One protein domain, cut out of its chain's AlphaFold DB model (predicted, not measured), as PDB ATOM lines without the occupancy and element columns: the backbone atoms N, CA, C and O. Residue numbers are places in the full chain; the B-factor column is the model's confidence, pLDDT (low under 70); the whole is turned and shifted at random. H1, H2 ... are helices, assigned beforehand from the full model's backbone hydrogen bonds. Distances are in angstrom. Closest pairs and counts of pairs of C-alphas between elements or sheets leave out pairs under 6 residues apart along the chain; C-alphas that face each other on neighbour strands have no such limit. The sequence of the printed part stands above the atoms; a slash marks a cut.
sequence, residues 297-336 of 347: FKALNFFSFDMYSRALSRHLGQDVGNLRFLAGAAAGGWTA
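This is residues 297 to 336 of the 347 residues of a protein of Monoraphidium neglectum (UniProt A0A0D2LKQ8). Two helices of similar length, H1 and H2, run opposite ways side by side and are joined at one end by a tight turn, making a loose, narrow U with a gap between its arms. The turn end, residues 313 to 319, sticks out free, and the two helices come closest next to it. The printed part has 40 residues with two named helices, H1 then H2, and no named strand; its class is all helix. It is only just loose, close to compact, with a radius of gyration of the C-alphas of 10.8 A, and its flat outline spans 31 by 20 by 9 A.

H1 is residues 297 to 315, 26.9 A from first to last C-alpha, and begins with C-alpha 297 at (117.784, 112.935, 80.598). Four residues, 316 to 319, follow it. H2 is residues 320 to 336, 24.0 A long, from C-alpha 320 at (133.949, 101.682, 92.649) to C-alpha 336 at (123.233, 122.633, 88.043).

H1 and H2 are close but not clearly touching, with 1 pair of C-alphas within 8 A: those of Leu 312 and Val 320, the closest, 7.8 A apart. Their lines stand at a shallow tilt of 27 degrees, and they run opposite ways. Their centres are 12.8 A apart. In H2 every O i to N i+4 pair is within hydrogen-bond range; in H1, 14 of 15 are.

The two C-alphas farthest apart are those of Gly 317 and Ala 336, at 31.8 A, while those of Phe 297 and Ala 336, the first and last printed, are 13.4 A apart. The printed part has no cut, and the link from H1 to H2 is tight. The mean pLDDT of the printed part is 72.1; 15 residues are under 70, among them residues 315 to 321 and 334 to 336.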
ATOM      1  N   PHE A 297     116.683 112.742  79.658       78.81
ATOM      2  CA  PHE A 297     117.784 112.935  80.598       78.81
ATOM      3  C   PHE A 297     118.028 111.671  81.435       78.81
ATOM      4  O   PHE A 297     119.170 111.243  81.581       78.81
ATOM      5  N   LYS A 298     116.973 111.031  81.955       77.50
ATOM      6  CA  LYS A 298     117.102 109.776  82.713       77.50
ATOM      7  C   LYS A 298     117.597 108.619  81.844       77.50
ATOM      8  O   LYS A 298     118.458 107.882  82.309       77.50
ATOM      9  N   ALA A 299     117.136 108.514  80.598       77.31
ATOM     10  CA  ALA A 299     117.621 107.531  79.634       77.31
ATOM     11  C   ALA A 299     119.119 107.711  79.333       77.31
ATOM     12  O   ALA A 299     119.867 106.743  79.405       77.31
ATOM     13  N   LEU A 300     119.580 108.946  79.090       82.88
ATOM     14  CA  LEU A 300     120.998 109.222  78.838       82.88
ATOM     15  C   LEU A 300     121.874 108.937  80.067       82.88
ATOM     16  O   LEU A 300     122.921 108.313  79.935       82.88
ATOM     17  N   ASN A 301     121.443 109.337  81.270       80.62
ATOM     18  CA  ASN A 301     122.170 109.005  82.504       80.62
ATOM     19  C   ASN A 301     122.239 107.492  82.723       80.62
ATOM     20  O   ASN A 301     123.285 106.989  83.124       80.62
ATOM     21  N   PHE A 302     121.146 106.775  82.453       79.12
ATOM     22  CA  PHE A 302     121.120 105.325  82.564       79.12
ATOM     23  C   PHE A 302     122.068 104.662  81.550       79.12
ATOM     24  O   PHE A 302     122.874 103.821  81.933       79.12
ATOM     25  N   PHE A 303     122.036 105.088  80.283       80.38
ATOM     26  CA  PHE A 303     122.931 104.594  79.234       80.38
ATOM     27  C   PHE A 303     124.410 104.834  79.572       80.38
ATOM     28  O   PHE A 303     125.216 103.907  79.515       80.38
ATOM     29  N   SER A 304     124.762 106.050  80.001       79.50
ATOM     30  CA  SER A 304     126.119 106.363  80.459       79.50
ATOM     31  C   SER A 304     126.515 105.514  81.665       79.50
ATOM     32  O   SER A 304     127.626 104.997  81.706       79.50
ATOM     33  N   PHE A 305     125.620 105.331  82.641       76.44
ATOM     34  CA  PHE A 305     125.886 104.501  83.815       76.44
ATOM     35  C   PHE A 305     126.132 103.030  83.450       76.44
ATOM     36  O   PHE A 305     127.086 102.443  83.952       76.44
ATOM     37  N   ASP A 306     125.327 102.448  82.561       78.44
ATOM     38  CA  ASP A 306     125.502 101.076  82.074       78.44
ATOM     39  C   ASP A 306     126.831 100.918  81.310       78.44
ATOM     40  O   ASP A 306     127.619 100.022  81.620       78.44
ATOM     41  N   MET A 307     127.159 101.857  80.413       79.81
ATOM     42  CA  MET A 307     128.453 101.912  79.719       79.81
ATOM     43  C   MET A 307     129.636 102.006  80.698       79.81
ATOM     44  O   MET A 307     130.581 101.220  80.600       79.81
ATOM     45  N   TYR A 308     129.586 102.930  81.665       76.62
ATOM     46  CA  TYR A 308     130.648 103.108  82.658       76.62
ATOM     47  C   TYR A 308     130.761 101.918  83.606       76.62
ATOM     48  O   TYR A 308     131.876 101.510  83.909       76.62
ATOM     49  N   SER A 309     129.650 101.325  84.049       72.06
ATOM     50  CA  SER A 309     129.689 100.147  84.917       72.06
ATOM     51  C   SER A 309     130.287  98.950  84.175       72.06
ATOM     52  O   SER A 309     131.172  98.297  84.716       72.06
ATOM     53  N   ARG A 310     129.904  98.709  82.910       75.12
ATOM     54  CA  ARG A 310     130.502  97.649  82.074       75.12
ATOM     55  C   ARG A 310     131.988  97.873  81.803       75.12
ATOM     56  O   ARG A 310     132.731  96.898  81.760       75.12
ATOM     57  N   ALA A 311     132.424  99.114  81.590       77.88
ATOM     58  CA  ALA A 311     133.837  99.428  81.387       77.88
ATOM     59  C   ALA A 311     134.640  99.265  82.688       77.88
ATOM     60  O   ALA A 311     135.678  98.607  82.700       77.88
ATOM     61  N   LEU A 312     134.135  99.805  83.799       72.31
ATOM     62  CA  LEU A 312     134.819  99.788  85.088       72.31
ATOM     63  C   LEU A 312     134.928  98.367  85.654       72.31
ATOM     64  O   LEU A 312     136.015  97.979  86.064       72.31
ATOM     65  N   SER A 313     133.870  97.551  85.563       72.81
ATOM     66  CA  SER A 313     133.890  96.138  85.983       72.81
ATOM     67  C   SER A 313     134.877  95.255  85.203       72.81
ATOM     68  O   SER A 313     135.206  94.174  85.678       72.81
ATOM     69  N   ARG A 314     135.364  95.684  84.028       70.38
ATOM     70  CA  ARG A 314     136.431  94.979  83.284       70.38
ATOM     71  C   ARG A 314     137.842  95.406  83.690       70.38
ATOM     72  O   ARG A 314     138.787  94.690  83.379       70.38
ATOM     73  N   HIS A 315     137.995  96.576  84.309       68.19
ATOM     74  CA  HIS A 315     139.301  97.198  84.550       68.19
ATOM     75  C   HIS A 315     139.667  97.302  86.033       68.19
ATOM     76  O   HIS A 315     140.827  97.096  86.377       68.19
ATOM     77  N   LEU A 316     138.708  97.606  86.912       64.50
ATOM     78  CA  LEU A 316     138.905  97.717  88.358       64.50
ATOM     79  C   LEU A 316     138.026  96.680  89.064       64.50
ATOM     80  O   LEU A 316     136.812  96.847  89.174       64.50
ATOM     81  N   GLY A 317     138.661  95.613  89.556       64.56
ATOM     82  CA  GLY A 317     137.976  94.518  90.250       64.56
ATOM     83  C   GLY A 317     137.294  94.930  91.561       64.56
ATOM     84  O   GLY A 317     136.312  94.298  91.935       64.56
ATOM     85  N   GLN A 318     137.762  95.993  92.231       62.69
ATOM     86  CA  GLN A 318     137.120  96.597  93.407       62.69
ATOM     87  C   GLN A 318     137.369  98.118  93.511       62.69
ATOM     88  O   GLN A 318     138.131  98.700  92.742       62.69
ATOM     89  N   ASP A 319     136.674  98.730  94.477       60.59
ATOM     90  CA  ASP A 319     136.671 100.147  94.878       60.59
ATOM     91  C   ASP A 319     136.011 101.172  93.933       60.59
ATOM     92  O   ASP A 319     136.483 102.274  93.653       60.59
ATOM     93  N   VAL A 320     134.803 100.822  93.485       64.44
ATOM     94  CA  VAL A 320     133.949 101.682  92.649       64.44
ATOM     95  C   VAL A 320     133.233 102.809  93.415       64.44
ATOM     96  O   VAL A 320     132.577 103.638  92.784       64.44
ATOM     97  N   GLY A 321     133.313 102.851  94.751       66.81
ATOM     98  CA  GLY A 321     132.540 103.769  95.599       66.81
ATOM     99  C   GLY A 321     132.891 105.239  95.366       66.81
ATOM    100  O   GLY A 321     132.113 105.988  94.771       66.81
ATOM    101  N   ASN A 322     134.088 105.642  95.793       72.94
ATOM    102  CA  ASN A 322     134.538 107.039  95.757       72.94
ATOM    103  C   ASN A 322     134.544 107.618  94.331       72.94
ATOM    104  O   ASN A 322     134.153 108.768  94.122       72.94
ATOM    105  N   LEU A 323     134.898 106.806  93.329       68.06
ATOM    106  CA  LEU A 323     134.898 107.228  91.928       68.06
ATOM    107  C   LEU A 323     133.478 107.454  91.378       68.06
ATOM    108  O   LEU A 323     133.259 108.419  90.648       68.06
ATOM    109  N   ARG A 324     132.487 106.630  91.762       69.62
ATOM    110  CA  ARG A 324     131.075 106.850  91.391       69.62
ATOM    111  C   ARG A 324     130.480 108.068  92.098       69.62
ATOM    112  O   ARG A 324     129.698 108.782  91.474       69.62
ATOM    113  N   PHE A 325     130.883 108.358  93.338       75.62
ATOM    114  CA  PHE A 325     130.503 109.601  94.018       75.62
ATOM    115  C   PHE A 325     131.090 110.841  93.332       75.62
ATOM    116  O   PHE A 325     130.345 111.779  93.054       75.62
ATOM    117  N   LEU A 326     132.379 110.836  92.976       76.56
ATOM    118  CA  LEU A 326     133.017 111.954  92.266       76.56
ATOM    119  C   LEU A 326     132.450 112.152  90.851       76.56
ATOM    120  O   LEU A 326     132.151 113.282  90.465       76.56
ATOM    121  N   ALA A 327     132.218 111.071  90.099       68.94
ATOM    122  CA  ALA A 327     131.561 111.137  88.793       68.94
ATOM    123  C   ALA A 327     130.111 111.653  88.902       68.94
ATOM    124  O   ALA A 327     129.687 112.488  88.101       68.94
ATOM    125  N   GLY A 328     129.368 111.214  89.925       74.06
ATOM    126  CA  GLY A 328     128.022 111.705  90.226       74.06
ATOM    127  C   GLY A 328     127.998 113.188  90.608       74.06
ATOM    128  O   GLY A 328     127.142 113.928  90.127       74.06
ATOM    129  N   ALA A 329     128.968 113.649  91.403       78.38
ATOM    130  CA  ALA A 329     129.122 115.054  91.771       78.38
ATOM    131  C   ALA A 329     129.481 115.933  90.560       78.38
ATOM    132  O   ALA A 329     128.876 116.989  90.371       78.38
ATOM    133  N   ALA A 330     130.393 115.480  89.693       75.31
ATOM    134  CA  ALA A 330     130.761 116.186  88.465       75.31
ATOM    135  C   ALA A 330     129.585 116.281  87.471       75.31
ATOM    136  O   ALA A 330     129.294 117.362  86.952       75.31
ATOM    137  N   ALA A 331     128.851 115.182  87.261       66.12
ATOM    138  CA  ALA A 331     127.636 115.174  86.444       66.12
ATOM    139  C   ALA A 331     126.535 116.072  87.043       66.12
ATOM    140  O   ALA A 331     125.888 116.837  86.323       66.12
ATOM    141  N   GLY A 332     126.370 116.044  88.370       66.81
ATOM    142  CA  GLY A 332     125.481 116.937  89.111       66.81
ATOM    143  C   GLY A 332     125.828 118.413  88.898       66.81
ATOM    144  O   GLY A 332     124.953 119.192  88.516       66.81
ATOM    145  N   GLY A 333     127.104 118.785  89.035       73.25
ATOM    146  CA  GLY A 333     127.599 120.143  88.785       73.25
ATOM    147  C   GLY A 333     127.325 120.631  87.359       73.25
ATOM    148  O   GLY A 333     126.842 121.749  87.169       73.25
ATOM    149  N   TRP A 334     127.514 119.766  86.355       62.44
ATOM    150  CA  TRP A 334     127.164 120.086  84.968       62.44
ATOM    151  C   TRP A 334     125.659 120.342  84.795       62.44
ATOM    152  O   TRP A 334     125.257 121.232  84.047       62.44
ATOM    153  N   THR A 335     124.805 119.607  85.516       57.69
ATOM    154  CA  THR A 335     123.342 119.790  85.457       57.69
ATOM    155  C   THR A 335     122.849 121.010  86.232       57.69
ATOM    156  O   THR A 335     121.878 121.635  85.812       57.69
ATOM    157  N   ALA A 336     123.535 121.409  87.306       58.81
ATOM    158  CA  ALA A 336     123.233 122.633  88.043       58.81
ATOM    159  C   ALA A 336     123.491 123.893  87.194       58.81
ATOM    160  O   ALA A 336     122.737 124.861  87.280       58.81
TER     161      ALA A 336